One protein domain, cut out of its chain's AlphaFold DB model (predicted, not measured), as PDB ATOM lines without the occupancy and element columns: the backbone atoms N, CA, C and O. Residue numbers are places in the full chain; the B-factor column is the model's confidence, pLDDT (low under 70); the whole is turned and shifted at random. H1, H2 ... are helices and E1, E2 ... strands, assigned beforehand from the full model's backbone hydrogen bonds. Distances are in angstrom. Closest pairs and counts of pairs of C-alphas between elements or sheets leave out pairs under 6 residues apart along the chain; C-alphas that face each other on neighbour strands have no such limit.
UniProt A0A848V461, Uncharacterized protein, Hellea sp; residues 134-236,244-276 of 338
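This is residues 134 to 236 and 244 to 276 of the 338 residues of an uncharacterized protein of Hellea sp (UniProt A0A848V461). The model is a closed barrel of eight strands, E1 to E8, with the short helix H1 packed on its outside. Beyond H1, away from the barrel, sits the small hairpin E9 and E10, and the helix lies between the two. The printed part has 136 residues, with ten named strands and one named helix, in the order E1 to E8, H1, E9, E10; the class is mostly strand. Round the barrel the strands run in chain order, antiparallel throughout, a meander, each strand the antiparallel neighbour of the one before, and E8 closes the ring on E1. The whole is compact, with a radius of gyration of the C-alphas of 15.5 A and spans of 52 by 35 by 25 A.

Residues 134 to 151 hold no named element. E1, residues 152 to 157, and E2, residues 160 to 164, form a hairpin, with N 155 and O 162 within hydrogen-bond range at 2.8 A. E3, residues 168 to 173, is the next antiparallel neighbour, with N 163 and O 170 at 2.8 A. E4, residues 179 to 187, bends by 55 degrees at residue 184; it pairs with E3 over residues 179 to 183, N 169 and O 182 being 2.8 A apart, and with E5, residues 191 to 196, over residues 183 to 187, N 183 and O 195 being 2.8 A apart. E6, residues 201 to 206, follows, with N 194 and O 203 at 2.8 A, then E7, residues 211 to 216, with N 204 and O 213 at 2.9 A. E8, residues 222 to 232, bends by 71 degrees at residue 228; N 212 and O 225 of E7 and E8 are 2.8 A apart, and N 153 and O 231 of E1 and E8 are 2.8 A apart. H1, residues 249 to 257, is on the barrel, outside it, at a height over the sheet of 9.1 A. It lies over E5 and, only just, with 3 C-alphas, over E6, and runs along the strands, at 10 degrees to E5 on the local plane. Every O i to N i+4 pair in H1 is within hydrogen-bond range. E9, residues 261 to 265, and E10, residues 270 to 274, form a hairpin, with N 274 and O 261 at 2.8 A. The closest C-alphas of H1 and E10 are those of Cys 255 and Cys 273, 5.4 A apart.

E1 begins at C-alpha 152, (23.531, 53.002, 40.866). E8 is 24.9 A long, E4 22.2 A and H1 12.0 A. E10 ends at C-alpha 274, (-8.609, 49.446, 32.392).

The two C-alphas farthest apart, those of Gly 175 and Met 267, are 54.1 A apart. Residues 237 to 243 are not printed, and C-alphas 236 and 244 are 23.7 A apart across this cut. The links printed whole between named elements are tight. The mean pLDDT of the printed part is 73.5; 43 residues are under 70, among them residues 134 to 150.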
ATOM      1  N   HIS A 134       0.076  39.449  25.169       37.31
ATOM      2  CA  HIS A 134       1.168  40.365  25.222       37.31
ATOM      3  C   HIS A 134       0.850  41.138  23.951       37.31
ATOM      4  O   HIS A 134       0.942  40.548  22.865       37.31
ATOM      5  N   PRO A 135       0.396  42.410  24.006       32.66
ATOM      6  CA  PRO A 135       0.848  43.252  22.927       32.66
ATOM      7  C   PRO A 135       2.337  42.932  22.898       32.66
ATOM      8  O   PRO A 135       2.967  43.051  23.955       32.66
ATOM      9  N   THR A 136       2.842  42.359  21.786       34.94
ATOM     10  CA  THR A 136       4.275  42.369  21.452       34.94
ATOM     11  C   THR A 136       4.778  43.588  22.152       34.94
ATOM     12  O   THR A 136       4.197  44.610  21.750       34.94
ATOM     13  N   PRO A 137       5.582  43.471  23.249       35.97
ATOM     14  CA  PRO A 137       5.715  44.530  24.241       35.97
ATOM     15  C   PRO A 137       5.790  45.730  23.375       35.97
ATOM     16  O   PRO A 137       6.687  45.758  22.510       35.97
ATOM     17  N   MET A 138       4.730  46.571  23.389       32.97
ATOM     18  CA  MET A 138       4.815  47.697  22.486       32.97
ATOM     19  C   MET A 138       6.175  48.232  22.897       32.97
ATOM     20  O   MET A 138       6.531  48.208  24.089       32.97
ATOM     21  N   LEU A 139       6.997  48.623  21.937       35.31
ATOM     22  CA  LEU A 139       7.829  49.739  22.283       35.31
ATOM     23  C   LEU A 139       6.801  50.809  22.706       35.31
ATOM     24  O   LEU A 139       6.422  51.676  21.930       35.31
ATOM     25  N   VAL A 140       6.314  50.734  23.958       36.75
ATOM     26  CA  VAL A 140       6.295  51.800  24.906       36.75
ATOM     27  C   VAL A 140       7.714  52.276  24.747       36.75
ATOM     28  O   VAL A 140       8.649  51.830  25.398       36.75
ATOM     29  N   THR A 141       7.895  53.109  23.723       34.78
ATOM     30  CA  THR A 141       8.805  54.213  23.802       34.78
ATOM     31  C   THR A 141       8.466  54.722  25.186       34.78
ATOM     32  O   THR A 141       7.325  55.176  25.370       34.78
ATOM     33  N   PRO A 142       9.340  54.484  26.186       35.97
ATOM     34  CA  PRO A 142       9.096  55.011  27.513       35.97
ATOM     35  C   PRO A 142       8.720  56.464  27.267       35.97
ATOM     36  O   PRO A 142       9.351  57.054  26.374       35.97
ATOM     37  N   PRO A 143       7.683  57.030  27.911       35.16
ATOM     38  CA  PRO A 143       7.455  58.457  27.775       35.16
ATOM     39  C   PRO A 143       8.822  59.120  27.952       35.16
ATOM     40  O   PRO A 143       9.476  58.951  28.982       35.16
ATOM     41  N   GLN A 144       9.324  59.713  26.862       39.03
ATOM     42  CA  GLN A 144      10.666  60.282  26.744       39.03
ATOM     43  C   GLN A 144      10.667  61.582  27.545       39.03
ATOM     44  O   GLN A 144      10.817  62.664  26.996       39.03
ATOM     45  N   THR A 145      10.376  61.503  28.837       37.25
ATOM     46  CA  THR A 145      10.191  62.656  29.712       37.25
ATOM     47  C   THR A 145      10.488  62.286  31.159       37.25
ATOM     48  O   THR A 145       9.770  62.685  32.068       37.25
ATOM     49  N   SER A 146      11.559  61.532  31.390       41.06
ATOM     50  CA  SER A 146      12.212  61.529  32.693       41.06
ATOM     51  C   SER A 146      13.708  61.681  32.465       41.06
ATOM     52  O   SER A 146      14.418  60.740  32.123       41.06
ATOM     53  N   THR A 147      14.197  62.905  32.630       40.00
ATOM     54  CA  THR A 147      15.627  63.211  32.768       40.00
ATOM     55  C   THR A 147      16.177  62.745  34.129       40.00
ATOM     56  O   THR A 147      17.316  63.061  34.474       40.00
ATOM     57  N   HIS A 148      15.392  61.993  34.914       53.47
ATOM     58  CA  HIS A 148      15.715  61.551  36.267       53.47
ATOM     59  C   HIS A 148      16.582  60.286  36.213       53.47
ATOM     60  O   HIS A 148      16.140  59.145  36.315       53.47
ATOM     61  N   ASN A 149      17.869  60.518  35.980       54.41
ATOM     62  CA  ASN A 149      18.898  59.510  35.770       54.41
ATOM     63  C   ASN A 149      19.468  59.012  37.115       54.41
ATOM     64  O   ASN A 149      20.666  59.147  37.353       54.41
ATOM     65  N   MET A 150      18.638  58.466  38.016       64.62
ATOM     66  CA  MET A 150      19.171  57.751  39.185       64.62
ATOM     67  C   MET A 150      19.879  56.482  38.702       64.62
ATOM     68  O   MET A 150      19.255  55.499  38.290       64.62
ATOM     69  N   ARG A 151      21.211  56.539  38.682       72.75
ATOM     70  CA  ARG A 151      22.105  55.440  38.313       72.75
ATOM     71  C   ARG A 151      22.810  54.954  39.566       72.75
ATOM     72  O   ARG A 151      23.409  55.753  40.283       72.75
ATOM     73  N   PHE A 152      22.778  53.651  39.798       80.62
ATOM     74  CA  PHE A 152      23.531  53.002  40.866       80.62
ATOM     75  C   PHE A 152      24.446  51.984  40.218       80.62
ATOM     76  O   PHE A 152      23.978  51.250  39.372       80.62
ATOM     77  N   SER A 153      25.724  51.922  40.575       84.81
ATOM     78  CA  SER A 153      26.610  50.865  40.076       84.81
ATOM     79  C   SER A 153      26.323  49.551  40.792       84.81
ATOM     80  O   SER A 153      26.442  48.481  40.202       84.81
ATOM     81  N   SER A 154      25.921  49.635  42.061       88.69
ATOM     82  CA  SER A 154      25.466  48.492  42.841       88.69
ATOM     83  C   SER A 154      24.446  48.893  43.902       88.69
ATOM     84  O   SER A 154      24.454  50.020  44.407       88.69
ATOM     85  N   ILE A 155      23.577  47.948  44.238       91.06
ATOM     86  CA  ILE A 155      22.586  48.028  45.304       91.06
ATOM     87  C   ILE A 155      22.702  46.733  46.097       91.06
ATOM     88  O   ILE A 155      22.385  45.658  45.588       91.06
ATOM     89  N   ASP A 156      23.175  46.838  47.329       92.62
ATOM     90  CA  ASP A 156      23.262  45.712  48.246       92.62
ATOM     91  C   ASP A 156      21.978  45.635  49.066       92.62
ATOM     92  O   ASP A 156      21.395  46.653  49.459       92.62
ATOM     93  N   TYR A 157      21.526  44.417  49.322       92.56
ATOM     94  CA  TYR A 157      20.324  44.149  50.091       92.56
ATOM     95  C   TYR A 157      20.511  42.919  50.980       92.56
ATOM     96  O   TYR A 157      21.462  42.149  50.825       92.56
ATOM     97  N   ASP A 158      19.589  42.726  51.920       85.19
ATOM     98  CA  ASP A 158      19.540  41.538  52.774       85.19
ATOM     99  C   ASP A 158      19.230  40.291  51.924       85.19
ATOM    100  O   ASP A 158      18.076  39.901  51.758       85.19
ATOM    101  N   GLY A 159      20.266  39.699  51.326       84.50
ATOM    102  CA  GLY A 159      20.155  38.531  50.450       84.50
ATOM    103  C   GLY A 159      21.099  38.530  49.247       84.50
ATOM    104  O   GLY A 159      21.312  37.463  48.676       84.50
ATOM    105  N   GLY A 160      21.714  39.661  48.890       90.94
ATOM    106  CA  GLY A 160      22.601  39.722  47.730       90.94
ATOM    107  C   GLY A 160      22.963  41.133  47.275       90.94
ATOM    108  O   GLY A 160      22.789  42.110  48.007       90.94
ATOM    109  N   THR A 161      23.448  41.224  46.037       90.81
ATOM    110  CA  THR A 161      23.827  42.484  45.385       90.81
ATOM    111  C   THR A 161      23.291  42.545  43.960       90.81
ATOM    112  O   THR A 161      23.593  41.693  43.125       90.81
ATOM    113  N   LEU A 162      22.576  43.623  43.654       91.31
ATOM    114  CA  LEU A 162      22.163  44.003  42.307       91.31
ATOM    115  C   LEU A 162      23.206  44.938  41.685       91.31
ATOM    116  O   LEU A 162      23.555  45.955  42.279       91.31
ATOM    117  N   LYS A 163      23.682  44.630  40.476       89.81
ATOM    118  CA  LYS A 163      24.610  45.472  39.701       89.81
ATOM    119  C   LYS A 163      23.942  45.997  38.437       89.81
ATOM    120  O   LYS A 163      23.340  45.215  37.707       89.81
ATOM    121  N   ASP A 164      24.054  47.300  38.188       86.94
ATOM    122  CA  ASP A 164      23.524  47.957  36.984       86.94
ATOM    123  C   ASP A 164      24.544  47.841  35.846       86.94
ATOM    124  O   ASP A 164      25.611  48.453  35.880       86.94
ATOM    125  N   GLU A 165      24.193  47.085  34.812       83.06
ATOM    126  CA  GLU A 165      24.972  46.928  33.576       83.06
ATOM    127  C   GLU A 165      24.431  47.858  32.465       83.06
ATOM    128  O   GLU A 165      24.601  47.637  31.263       83.06
ATOM    129  N   GLY A 166      23.688  48.901  32.846       75.69
ATOM    130  CA  GLY A 166      23.131  49.929  31.977       75.69
ATOM    131  C   GLY A 166      21.774  49.566  31.377       75.69
ATOM    132  O   GLY A 166      20.824  50.333  31.532       75.69
ATOM    133  N   LYS A 167      21.682  48.438  30.659       71.38
ATOM    134  CA  LYS A 167      20.406  47.929  30.100       71.38
ATOM    135  C   LYS A 167      19.756  46.872  30.990       71.38
ATOM    136  O   LYS A 167      18.530  46.785  31.048       71.38
ATOM    137  N   ASN A 168      20.580  46.112  31.701       83.56
ATOM    138  CA  ASN A 168      20.155  45.018  32.555       83.56
ATOM    139  C   ASN A 168      20.687  45.214  33.971       83.56
ATOM    140  O   ASN A 168      21.688  45.898  34.174       83.56
ATOM    141  N   PHE A 169      20.041  44.558  34.923       88.69
ATOM    142  CA  PHE A 169      20.558  44.362  36.264       88.69
ATOM    143  C   PHE A 169      20.941  42.908  36.464       88.69
ATOM    144  O   PHE A 169      20.205  42.007  36.071       88.69
ATOM    145  N   THR A 170      22.083  42.697  37.103       87.88
ATOM    146  CA  THR A 170      22.561  41.369  37.470       87.88
ATOM    147  C   THR A 170      22.452  41.205  38.977       87.88
ATOM    148  O   THR A 170      23.047  41.984  39.718       87.88
ATOM    149  N   ASP A 171      21.701  40.208  39.430       88.56
ATOM    150  CA  ASP A 171      21.515  39.887  40.844       88.56
ATOM    151  C   ASP A 171      22.404  38.717  41.263       88.56
ATOM    152  O   ASP A 171      22.322  37.618  40.704       88.56
ATOM    153  N   TRP A 172      23.241  38.983  42.258       84.88
ATOM    154  CA  TRP A 172      24.151  38.039  42.886       84.88
ATOM    155  C   TRP A 172      23.628  37.713  44.282       84.88
ATOM    156  O   TRP A 172      23.883  38.454  45.231       84.88
ATOM    157  N   GLN A 173      22.890  36.611  44.410       83.81
ATOM    158  CA  GLN A 173      22.329  36.181  45.692       83.81
ATOM    159  C   GLN A 173      23.361  35.431  46.535       83.81
ATOM    160  O   GLN A 173      24.053  34.528  46.057       83.81
ATOM    161  N   ASN A 174      23.436  35.784  47.817       77.31
ATOM    162  CA  ASN A 174      24.359  35.191  48.776       77.31
ATOM    163  C   ASN A 174      24.110  33.683  48.916       77.31
ATOM    164  O   ASN A 174      22.992  33.249  49.180       77.31
ATOM    165  N   GLY A 175      25.170  32.882  48.785       63.44
ATOM    166  CA  GLY A 175      25.089  31.426  48.941       63.44
ATOM    167  C   GLY A 175      24.486  30.682  47.745       63.44
ATOM    168  O   GLY A 175      24.221  29.488  47.860       63.44
ATOM    169  N   SER A 176      24.292  31.357  46.607       65.00
ATOM    170  CA  SER A 176      23.900  30.723  45.348       65.00
ATOM    171  C   SER A 176      24.914  31.022  44.243       65.00
ATOM    172  O   SER A 176      25.410  32.141  44.142       65.00
ATOM    173  N   ASP A 177      25.152  30.048  43.364       62.47
ATOM    174  CA  ASP A 177      25.863  30.271  42.094       62.47
ATOM    175  C   ASP A 177      24.926  30.837  41.002       62.47
ATOM    176  O   ASP A 177      25.315  31.007  39.846       62.47
ATOM    177  N   ALA A 178      23.657  31.099  41.345       61.12
ATOM    178  CA  ALA A 178      22.617  31.485  40.403       61.12
ATOM    179  C   ALA A 178      22.598  33.004  40.180       61.12
ATOM    180  O   ALA A 178      22.089  33.773  40.996       61.12
ATOM    181  N   ILE A 179      23.086  33.427  39.017       73.62
ATOM    182  CA  ILE A 179      23.000  34.813  38.558       73.62
ATOM    183  C   ILE A 179      21.636  35.041  37.905       73.62
ATOM    184  O   ILE A 179      21.269  34.331  36.965       73.62
ATOM    185  N   HIS A 180      20.890  36.040  38.374       81.12
ATOM    186  CA  HIS A 180      19.645  36.455  37.723       81.12
ATOM    187  C   HIS A 180      19.883  37.723  36.909       81.12
ATOM    188  O   HIS A 180      20.542  38.646  37.381       81.12
ATOM    189  N   ILE A 181      19.350  37.769  35.689       83.44
ATOM    190  CA  ILE A 181      19.480  38.925  34.803       83.44
ATOM    191  C   ILE A 181      18.092  39.507  34.588       83.44
ATOM    192  O   ILE A 181      17.209  38.841  34.054       83.44
ATOM    193  N   TYR A 182      17.928  40.763  34.972       85.06
ATOM    194  CA  TYR A 182      16.693  41.504  34.801       85.06
ATOM    195  C   TYR A 182      16.864  42.579  33.732       85.06
ATOM    196  O   TYR A 182      17.863  43.292  33.717       85.06
ATOM    197  N   GLN A 183      15.872  42.742  32.866       83.00
ATOM    198  CA  GLN A 183      15.787  43.881  31.957       83.00
ATOM    199  C   GLN A 183      15.276  45.104  32.716       83.00
ATOM    200  O   GLN A 183      14.361  44.991  33.531       83.00
ATOM    201  N   THR A 184      15.841  46.280  32.450       81.69
ATOM    202  CA  THR A 184      15.309  47.525  33.024       81.69
ATOM    203  C   THR A 184      14.071  47.953  32.242       81.69
ATOM    204  O   THR A 184      14.184  48.264  31.058       81.69
ATOM    205  N   LEU A 185      12.912  48.009  32.901       75.25
ATOM    206  CA  LEU A 185      11.680  48.531  32.301       75.25
ATOM    207  C   LEU A 185      11.654  50.060  32.330       75.25
ATOM    208  O   LEU A 185      11.298  50.711  31.351       75.25
ATOM    209  N   GLY A 186      12.080  50.645  33.449       74.19
ATOM    210  CA  GLY A 186      12.123  52.090  33.610       74.19
ATOM    211  C   GLY A 186      12.602  52.527  34.984       74.19
ATOM    212  O   GLY A 186      12.961  51.713  35.840       74.19
ATOM    213  N   ARG A 187      12.662  53.847  35.154       77.81
ATOM    214  CA  ARG A 187      13.108  54.530  36.371       77.81
ATOM    215  C   ARG A 187      12.249  55.773  36.571       77.81
ATOM    216  O   ARG A 187      11.955  56.475  35.601       77.81
ATOM    217  N   ASP A 188      11.901  56.054  37.815       69.44
ATOM    218  CA  ASP A 188      11.277  57.310  38.227       69.44
ATOM    219  C   ASP A 188      12.051  57.927  39.404       69.44
ATOM    220  O   ASP A 188      13.196  57.562  39.670       69.44
ATOM    221  N   ASP A 189      11.466  58.924  40.060       67.62
ATOM    222  CA  ASP A 189      12.032  59.609  41.221       67.62
ATOM    223  C   ASP A 189      12.000  58.767  42.510       67.62
ATOM    224  O   ASP A 189      12.685  59.108  43.475       67.62
ATOM    225  N   ARG A 190      11.254  57.656  42.528       71.19
ATOM    226  CA  ARG A 190      11.080  56.783  43.695       71.19
ATOM    227  C   ARG A 190      11.799  55.445  43.567       71.19
ATOM    228  O   ARG A 190      12.163  54.858  44.587       71.19
ATOM    229  N   GLY A 191      12.026  54.954  42.353       79.88
ATOM    230  CA  GLY A 191      12.555  53.614  42.178       79.88
ATOM    231  C   GLY A 191      12.940  53.195  40.767       79.88
ATOM    232  O   GLY A 191      12.869  53.939  39.787       79.88
ATOM    233  N   ILE A 192      13.402  51.948  40.700       85.12
ATOM    234  CA  ILE A 192      13.824  51.259  39.480       85.12
ATOM    235  C   ILE A 192      12.972  50.004  39.322       85.12
ATOM    236  O   ILE A 192      12.793  49.251  40.280       85.12
ATOM    237  N   TYR A 193      12.491  49.764  38.105       83.50
ATOM    238  CA  TYR A 193      11.608  48.646  37.788       83.50
ATOM    239  C   TYR A 193      12.322  47.699  36.838       83.50
ATOM    240  O   TYR A 193      12.789  48.102  35.767       83.50
ATOM    241  N   LEU A 194      12.425  46.443  37.253       86.62
ATOM    242  CA  LEU A 194      13.181  45.412  36.562       86.62
ATOM    243  C   LEU A 194      12.301  44.200  36.286       86.62
ATOM    244  O   LEU A 194      11.425  43.876  37.085       86.62
ATOM    245  N   TYR A 195      12.571  43.500  35.191       81.75
ATOM    246  CA  TYR A 195      11.770  42.356  34.779       81.75
ATOM    247  C   TYR A 195      12.621  41.174  34.326       81.75
ATOM    248  O   TYR A 195      13.547  41.329  33.530       81.75
ATOM    249  N   ASP A 196      12.289  39.990  34.834       82.75
ATOM    250  CA  ASP A 196      12.804  38.709  34.351       82.75
ATOM    251  C   ASP A 196      11.658  37.961  33.664       82.75
ATOM    252  O   ASP A 196      10.775  37.402  34.323       82.75
ATOM    253  N   ASP A 197      11.684  37.967  32.330       72.50
ATOM    254  CA  ASP A 197      10.666  37.329  31.495       72.50
ATOM    255  C   ASP A 197      10.622  35.813  31.675       72.50
ATOM    256  O   ASP A 197       9.551  35.217  31.769       72.50
ATOM    257  N   SER A 198      11.791  35.190  31.848       72.19
ATOM    258  CA  SER A 198      11.896  33.739  32.015       72.19
ATOM    259  C   SER A 198      11.215  33.237  33.288       72.19
ATOM    260  O   SER A 198      10.807  32.078  33.361       72.19
ATOM    261  N   LYS A 199      11.081  34.115  34.287       74.56
ATOM    262  CA  LYS A 199      10.477  33.817  35.592       74.56
ATOM    263  C   LYS A 199       9.172  34.553  35.831       74.56
ATOM    264  O   LYS A 199       8.633  34.444  36.930       74.56
ATOM    265  N   ARG A 200       8.703  35.330  34.848       72.56
ATOM    266  CA  ARG A 200       7.532  36.205  34.973       72.56
ATOM    267  C   ARG A 200       7.559  36.964  36.301       72.56
ATOM    268  O   ARG A 200       6.591  36.956  37.066       72.56
ATOM    269  N   ARG A 201       8.700  37.595  36.589       80.25
ATOM    270  CA  ARG A 201       8.962  38.263  37.866       80.25
ATOM    271  C   ARG A 201       9.287  39.732  37.647       80.25
ATOM    272  O   ARG A 201      10.291  40.062  37.017       80.25
ATOM    273  N   LEU A 202       8.468  40.599  38.232       78.56
ATOM    274  CA  LEU A 202       8.711  42.033  38.339       78.56
ATOM    275  C   LEU A 202       9.426  42.322  39.661       78.56
ATOM    276  O   LEU A 202       9.040  41.800  40.708       78.56
ATOM    277  N   ILE A 203      10.449  43.168  39.620       88.00
ATOM    278  CA  ILE A 203      11.138  43.710  40.789       88.00
ATOM    279  C   ILE A 203      10.966  45.223  40.787       88.00
ATOM    280  O   ILE A 203      11.256  45.878  39.787       88.00
ATOM    281  N   LYS A 204      10.563  45.780  41.928       87.06
ATOM    282  CA  LYS A 204      10.648  47.215  42.198       87.06
ATOM    283  C   LYS A 204      11.715  47.445  43.256       87.06
ATOM    284  O   LYS A 204      11.618  46.921  44.362       87.06
ATOM    285  N   ILE A 205      12.706  48.255  42.927       89.19
ATOM    286  CA  ILE A 205      13.672  48.784  43.883       89.19
ATOM    287  C   ILE A 205      13.149  50.148  44.325       89.19
ATOM    288  O   ILE A 205      13.268  51.118  43.581       89.19
ATOM    289  N   ASP A 206      12.540  50.211  45.505       85.25
ATOM    290  CA  ASP A 206      12.070  51.449  46.123       85.25
ATOM    291  C   ASP A 206      13.233  52.102  46.880       85.25
ATOM    292  O   ASP A 206      13.633  51.674  47.969       85.25
ATOM    293  N   VAL A 207      13.828  53.111  46.248       84.25
ATOM    294  CA  VAL A 207      15.012  53.814  46.755       84.25
ATOM    295  C   VAL A 207      14.635  54.696  47.943       84.25
ATOM    296  O   VAL A 207      15.407  54.792  48.898       84.25
ATOM    297  N   ALA A 208      13.452  55.315  47.896       77.12
ATOM    298  CA  ALA A 208      12.971  56.209  48.943       77.12
ATOM    299  C   ALA A 208      12.719  55.452  50.254       77.12
ATOM    300  O   ALA A 208      13.141  55.905  51.317       77.12
ATOM    301  N   ASP A 209      12.092  54.277  50.165       80.25
ATOM    302  CA  ASP A 209      11.758  53.454  51.331       80.25
ATOM    303  C   ASP A 209      12.836  52.413  51.681       80.25
ATOM    304  O   ASP A 209      12.688  51.678  52.660       80.25
ATOM    305  N   GLN A 210      13.929  52.358  50.910       87.50
ATOM    306  CA  GLN A 210      15.035  51.403  51.050       87.50
ATOM    307  C   GLN A 210      14.575  49.936  51.039       87.50
ATOM    308  O   GLN A 210      15.007  49.113  51.854       87.50
ATOM    309  N   LYS A 211      13.678  49.591  50.111       87.88
ATOM    310  CA  LYS A 211      13.078  48.255  50.003       87.88
ATOM    311  C   LYS A 211      13.118  47.741  48.579       87.88
ATOM    312  O   LYS A 211      12.986  48.486  47.619       87.88
ATOM    313  N   ILE A 212      13.220  46.430  48.453       89.00
ATOM    314  CA  ILE A 212      12.975  45.707  47.215       89.00
ATOM    315  C   ILE A 212      11.634  45.006  47.371       89.00
ATOM    316  O   ILE A 212      11.392  44.319  48.364       89.00
ATOM    317  N   HIS A 213      10.770  45.177  46.381       83.44
ATOM    318  CA  HIS A 213       9.505  44.476  46.245       83.44
ATOM    319  C   HIS A 213       9.553  43.564  45.023       83.44
ATOM    320  O   HIS A 213      10.277  43.842  44.063       83.44
ATOM    321  N   HIS A 214       8.771  42.490  45.035       82.94
ATOM    322  CA  HIS A 214       8.576  41.657  43.856       82.94
ATOM    323  C   HIS A 214       7.103  41.359  43.595       82.94
ATOM    324  O   HIS A 214       6.284  41.371  44.512       82.94
ATOM    325  N   ALA A 215       6.791  41.037  42.348       69.31
ATOM    326  CA  ALA A 215       5.536  40.429  41.940       69.31
ATOM    327  C   ALA A 215       5.830  39.269  40.984       69.31
ATOM    328  O   ALA A 215       6.768  39.341  40.187       69.31
ATOM    329  N   ILE A 216       5.037  38.204  41.071       72.81
ATOM    330  CA  ILE A 216       5.149  37.007  40.228       72.81
ATOM    331  C   ILE A 216       3.818  36.834  39.494       72.81
ATOM    332  O   ILE A 216       2.763  37.070  40.085       72.81
ATOM    333  N   ASP A 217       3.870  36.487  38.207       67.38
ATOM    334  CA  ASP A 217       2.700  36.151  37.382       67.38
ATOM    335  C   ASP A 217       1.550  37.182  37.415       67.38
ATOM    336  O   ASP A 217       0.374  36.826  37.470       67.38
ATOM    337  N   GLY A 218       1.850  38.483  37.383       55.25
ATOM    338  CA  GLY A 218       0.810  39.527  37.399       55.25
ATOM    339  C   GLY A 218       0.284  39.899  38.794       55.25
ATOM    340  O   GLY A 218      -0.570  40.784  38.899       55.25
ATOM    341  N   GLY A 219       0.768  39.232  39.851       53.84
ATOM    342  CA  GLY A 219       0.336  39.416  41.240       53.84
ATOM    343  C   GLY A 219       0.734  40.762  41.870       53.84
ATOM    344  O   GLY A 219       1.405  41.577  41.236       53.84
ATOM    345  N   PRO A 220       0.327  41.025  43.127       59.94
ATOM    346  CA  PRO A 220       0.651  42.274  43.815       59.94
ATOM    347  C   PRO A 220       2.145  42.381  44.150       59.94
ATOM    348  O   PRO A 220       2.810  41.375  44.406       59.94
ATOM    349  N   LEU A 221       2.659  43.614  44.219       68.88
ATOM    350  CA  LEU A 221       3.994  43.876  44.757       68.88
ATOM    351  C   LEU A 221       4.020  43.552  46.253       68.88
ATOM    352  O   LEU A 221       3.317  44.158  47.059       68.88
ATOM    353  N   THR A 222       4.873  42.609  46.626       75.19
ATOM    354  CA  THR A 222       5.099  42.187  48.009       75.19
ATOM    355  C   THR A 222       6.529  42.498  48.416       75.19
ATOM    356  O   THR A 222       7.425  42.582  47.577       75.19
ATOM    357  N   PHE A 223       6.747  42.746  49.705       86.56
ATOM    358  CA  PHE A 223       8.082  43.017  50.228       86.56
ATOM    359  C   PHE A 223       8.994  41.805  50.008       86.56
ATOM    360  O   PHE A 223       8.647  40.690  50.390       86.56
ATOM    361  N   HIS A 224      10.163  42.040  49.416       83.25
ATOM    362  CA  HIS A 224      11.153  41.010  49.138       83.25
ATOM    363  C   HIS A 224      12.363  41.112  50.067       83.25
ATOM    364  O   HIS A 224      12.712  40.128  50.713       83.25
ATOM    365  N   ALA A 225      13.005  42.280  50.120       87.50
ATOM    366  CA  ALA A 225      14.225  42.481  50.893       87.50
ATOM    367  C   ALA A 225      14.429  43.951  51.264       87.50
ATOM    368  O   ALA A 225      13.874  44.854  50.637       87.50
ATOM    369  N   LYS A 226      15.253  44.203  52.282       91.56
ATOM    370  CA  LYS A 226      15.669  45.552  52.669       91.56
ATOM    371  C   LYS A 226      16.979  45.913  51.973       91.56
ATOM    372  O   LYS A 226      17.887  45.091  51.921       91.56
ATOM    373  N   ILE A 227      17.081  47.143  51.476       90.75
ATOM    374  CA  ILE A 227      18.323  47.687  50.917       90.75
ATOM    375  C   ILE A 227      19.261  48.053  52.073       90.75
ATOM    376  O   ILE A 227      18.864  48.749  53.009       90.75
ATOM    377  N   THR A 228      20.505  47.584  52.006       92.25
ATOM    378  CA  THR A 228      21.531  47.804  53.036       92.25
ATOM    379  C   THR A 228      22.535  48.876  52.625       92.25
ATOM    380  O   THR A 228      22.921  49.696  53.460       92.25
ATOM    381  N   SER A 229      22.901  48.940  51.343       90.94
ATOM    382  CA  SER A 229      23.731  50.013  50.782       90.94
ATOM    383  C   SER A 229      23.463  50.249  49.299       90.94
ATOM    384  O   SER A 229      22.993  49.378  48.576       90.94
ATOM    385  N   MET A 230      23.766  51.462  48.831       88.56
ATOM    386  CA  MET A 230      23.657  51.850  47.422       88.56
ATOM    387  C   MET A 230      24.903  52.626  47.003       88.56
ATOM    388  O   MET A 230      25.250  53.631  47.626       88.56
ATOM    389  N   ALA A 231      25.552  52.194  45.925       86.44
ATOM    390  CA  ALA A 231      26.654  52.917  45.305       86.44
ATOM    391  C   ALA A 231      26.112  53.746  44.133       86.44
ATOM    392  O   ALA A 231      25.894  53.230  43.038       86.44
ATOM    393  N   ALA A 232      25.843  55.031  44.368       74.88
ATOM    394  CA  ALA A 232      25.311  55.928  43.345       74.88
ATOM    395  C   ALA A 232      26.393  56.372  42.345       74.88
ATOM    396  O   ALA A 232      27.490  56.774  42.730       74.88
ATOM    397  N   VAL A 233      26.046  56.392  41.058       63.97
ATOM    398  CA  VAL A 233      26.863  56.937  39.963       63.97
ATOM    399  C   VAL A 233      26.273  58.295  39.566       63.97
ATOM    400  O   VAL A 233      25.793  58.464  38.457       63.97
ATOM    401  N   SER A 234      26.251  59.239  40.515       56.53
ATOM    402  CA  SER A 234      25.848  60.656  40.372       56.53
ATOM    403  C   SER A 234      24.520  60.973  39.648       56.53
ATOM    404  O   SER A 234      24.422  60.861  38.428       56.53
ATOM    405  N   ALA A 235      23.580  61.622  40.348       50.69
ATOM    406  CA  ALA A 235      22.654  62.581  39.726       50.69
ATOM    407  C   ALA A 235      22.187  63.663  40.720       50.69
ATOM    408  O   ALA A 235      21.730  63.345  41.814       50.69
ATOM    409  N   ASN A 236      22.265  64.938  40.316       45.94
ATOM    410  CA  ASN A 236      21.532  66.038  40.953       45.94
ATOM    411  C   ASN A 236      20.059  65.969  40.507       45.94
ATOM    412  O   ASN A 236      19.822  65.985  39.294       45.94
ATOM    413  N   ALA A 244      -0.377  66.421  36.135       63.81
ATOM    414  CA  ALA A 244      -1.744  66.114  36.562       63.81
ATOM    415  C   ALA A 244      -2.493  65.278  35.501       63.81
ATOM    416  O   ALA A 244      -2.487  65.631  34.321       63.81
ATOM    417  N   GLY A 245      -3.103  64.164  35.923       68.25
ATOM    418  CA  GLY A 245      -3.819  63.238  35.036       68.25
ATOM    419  C   GLY A 245      -2.949  62.187  34.329       68.25
ATOM    420  O   GLY A 245      -3.435  61.541  33.406       68.25
ATOM    421  N   THR A 246      -1.689  62.002  34.722       78.50
ATOM    422  CA  THR A 246      -0.830  60.896  34.258       78.50
ATOM    423  C   THR A 246      -0.580  59.942  35.427       78.50
ATOM    424  O   THR A 246      -0.339  60.403  36.544       78.50
ATOM    425  N   MET A 247      -0.649  58.630  35.185       71.31
ATOM    426  CA  MET A 247      -0.340  57.625  36.208       71.31
ATOM    427  C   MET A 247       1.154  57.658  36.537       71.31
ATOM    428  O   MET A 247       1.977  58.042  35.700       71.31
ATOM    429  N   SER A 248       1.518  57.246  37.753       71.00
ATOM    430  CA  SER A 248       2.925  56.979  38.051       71.00
ATOM    431  C   SER A 248       3.444  55.860  37.136       71.00
ATOM    432  O   SER A 248       2.666  55.061  36.604       71.00
ATOM    433  N   PHE A 249       4.762  55.799  36.932       68.06
ATOM    434  CA  PHE A 249       5.356  54.700  36.171       68.06
ATOM    435  C   PHE A 249       5.032  53.350  36.833       68.06
ATOM    436  O   PHE A 249       4.628  52.423  36.138       68.06
ATOM    437  N   GLU A 250       5.097  53.280  38.171       65.81
ATOM    438  CA  GLU A 250       4.673  52.118  38.963       65.81
ATOM    439  C   GLU A 250       3.265  51.645  38.602       65.81
ATOM    440  O   GLU A 250       3.079  50.492  38.218       65.81
ATOM    441  N   ASP A 251       2.275  52.536  38.698       67.38
ATOM    442  CA  ASP A 251       0.876  52.169  38.489       67.38
ATOM    443  C   ASP A 251       0.619  51.760  37.032       67.38
ATOM    444  O   ASP A 251      -0.187  50.866  36.760       67.38
ATOM    445  N   ARG A 252       1.301  52.409  36.078       73.19
ATOM    446  CA  ARG A 252       1.220  52.085  34.648       73.19
ATOM    447  C   ARG A 252       1.788  50.697  34.359       73.19
ATOM    448  O   ARG A 252       1.128  49.916  33.676       73.19
ATOM    449  N   GLU A 253       2.962  50.372  34.889       69.44
ATOM    450  CA  GLU A 253       3.565  49.053  34.684       69.44
ATOM    451  C   GLU A 253       2.786  47.965  35.418       69.44
ATOM    452  O   GLU A 253       2.495  46.932  34.827       69.44
ATOM    453  N   MET A 254       2.344  48.215  36.655       65.75
ATOM    454  CA  MET A 254       1.475  47.287  37.384       65.75
ATOM    455  C   MET A 254       0.154  47.041  36.656       65.75
ATOM    456  O   MET A 254      -0.355  45.920  36.660       65.75
ATOM    457  N   CYS A 255      -0.396  48.060  35.993       73.12
ATOM    458  CA  CYS A 255      -1.579  47.890  35.165       73.12
ATOM    459  C   CYS A 255      -1.344  46.885  34.036       73.12
ATOM    460  O   CYS A 255      -2.106  45.928  33.901       73.12
ATOM    461  N   ILE A 256      -0.287  47.098  33.250       73.06
ATOM    462  CA  ILE A 256       0.065  46.244  32.110       73.06
ATOM    463  C   ILE A 256       0.408  44.833  32.601       73.06
ATOM    464  O   ILE A 256      -0.067  43.843  32.046       73.06
ATOM    465  N   TRP A 257       1.166  44.745  33.693       62.06
ATOM    466  CA  TRP A 257       1.571  43.508  34.351       62.06
ATOM    467  C   TRP A 257       0.385  42.644  34.782       62.06
ATOM    468  O   TRP A 257       0.378  41.434  34.562       62.06
ATOM    469  N   SER A 258      -0.656  43.258  35.344       60.97
ATOM    470  CA  SER A 258      -1.884  42.563  35.732       60.97
ATOM    471  C   SER A 258      -2.864  42.334  34.566       60.97
ATOM    472  O   SER A 258      -4.039  42.057  34.810       60.97
ATOM    473  N   GLY A 259      -2.422  42.470  33.310       66.69
ATOM    474  CA  GLY A 259      -3.246  42.243  32.115       66.69
ATOM    475  C   GLY A 259      -4.223  43.377  31.789       66.69
ATOM    476  O   GLY A 259      -5.150  43.195  31.001       66.69
ATOM    477  N   GLY A 260      -4.048  44.543  32.407       73.38
ATOM    478  CA  GLY A 260      -4.773  45.758  32.065       73.38
ATOM    479  C   GLY A 260      -4.112  46.529  30.924       73.38
ATOM    480  O   GLY A 260      -2.993  46.249  30.496       73.38
ATOM    481  N   ARG A 261      -4.807  47.551  30.435       81.25
ATOM    482  CA  ARG A 261      -4.262  48.551  29.512       81.25
ATOM    483  C   ARG A 261      -4.340  49.926  30.157       81.25
ATOM    484  O   ARG A 261      -5.316  50.228  30.841       81.25
ATOM    485  N   VAL A 262      -3.345  50.769  29.905       81.12
ATOM    486  CA  VAL A 262      -3.424  52.176  30.303       81.12
ATOM    487  C   VAL A 262      -4.124  52.967  29.212       81.12
ATOM    488  O   VAL A 262      -3.672  52.990  28.067       81.12
ATOM    489  N   GLU A 263      -5.211  53.634  29.574       83.81
ATOM    490  CA  GLU A 263      -5.953  54.519  28.682       83.81
ATOM    491  C   GLU A 263      -6.289  55.839  29.374       83.81
ATOM    492  O   GLU A 263      -6.295  55.932  30.601       83.81
ATOM    493  N   ARG A 264      -6.558  56.871  28.572       86.94
ATOM    494  CA  ARG A 264      -7.097  58.138  29.064       86.94
ATOM    495  C   ARG A 264      -8.606  58.083  28.983       86.94
ATOM    496  O   ARG A 264      -9.140  57.765  27.923       86.94
ATOM    497  N   ALA A 265      -9.271  58.408  30.079       82.00
ATOM    498  CA  ALA A 265     -10.719  58.364  30.128       82.00
ATOM    499  C   ALA A 265     -11.302  59.538  30.927       82.00
ATOM    500  O   ALA A 265     -10.585  60.212  31.675       82.00
ATOM    501  N   GLY A 266     -12.590  59.795  30.692       84.56
ATOM    502  CA  GLY A 266     -13.306  60.963  31.201       84.56
ATOM    503  C   GLY A 266     -12.886  62.296  30.575       84.56
ATOM    504  O   GLY A 266     -11.879  62.371  29.860       84.56
ATOM    505  N   MET A 267     -13.611  63.384  30.854       83.62
ATOM    506  CA  MET A 267     -13.291  64.719  30.315       83.62
ATOM    507  C   MET A 267     -11.966  65.271  30.838       83.62
ATOM    508  O   MET A 267     -11.318  66.058  30.149       83.62
ATOM    509  N   MET A 268     -11.526  64.856  32.030       82.50
ATOM    510  CA  MET A 268     -10.200  65.226  32.542       82.50
ATOM    511  C   MET A 268      -9.059  64.523  31.788       82.50
ATOM    512  O   MET A 268      -7.900  64.910  31.944       82.50
ATOM    513  N   GLY A 269      -9.364  63.500  30.978       82.94
ATOM    514  CA  GLY A 269      -8.379  62.750  30.204       82.94
ATOM    515  C   GLY A 269      -7.299  62.119  31.079       82.94
ATOM    516  O   GLY A 269      -6.144  62.024  30.646       82.94
ATOM    517  N   ALA A 270      -7.660  61.748  32.311       81.31
ATOM    518  CA  ALA A 270      -6.747  61.149  33.266       81.31
ATOM    519  C   ALA A 270      -6.413  59.719  32.833       81.31
ATOM    520  O   ALA A 270      -7.283  58.976  32.373       81.31
ATOM    521  N   GLU A 271      -5.144  59.340  32.954       83.44
ATOM    522  CA  GLU A 271      -4.724  57.961  32.755       83.44
ATOM    523  C   GLU A 271      -5.304  57.070  33.855       83.44
ATOM    524  O   GLU A 271      -5.263  57.409  35.039       83.44
ATOM    525  N   ARG A 272      -5.830  55.916  33.450       86.88
ATOM    526  CA  ARG A 272      -6.268  54.852  34.349       86.88
ATOM    527  C   ARG A 272      -5.837  53.495  33.829       86.88
ATOM    528  O   ARG A 272      -5.599  53.317  32.633       86.88
ATOM    529  N   CYS A 273      -5.824  52.530  34.738       83.75
ATOM    530  CA  CYS A 273      -5.800  51.135  34.358       83.75
ATOM    531  C   CYS A 273      -7.208  50.669  33.997       83.75
ATOM    532  O   CYS A 273      -8.131  50.841  34.794       83.75
ATOM    533  N   THR A 274      -7.358  50.069  32.820       86.00
ATOM    534  CA  THR A 274      -8.609  49.446  32.392       86.00
ATOM    535  C   THR A 274      -8.396  47.964  32.137       86.00
ATOM    536  O   THR A 274      -7.511  47.578  31.369       86.00
ATOM    537  N   ARG A 275      -9.213  47.120  32.769       80.94
ATOM    538  CA  ARG A 275      -9.132  45.657  32.649       80.94
ATOM    539  C   ARG A 275     -10.319  45.115  31.876       80.94
ATOM    540  O   ARG A 275     -11.459  45.441  32.187       80.94
ATOM    541  N   ALA A 276     -10.043  44.287  30.873       79.19
ATOM    542  CA  ALA A 276     -11.088  43.615  30.112       79.19
ATOM    543  C   ALA A 276     -11.771  42.531  30.954       79.19
ATOM    544  O   ALA A 276     -11.104  41.796  31.682       79.19
TER     545      ALA A 276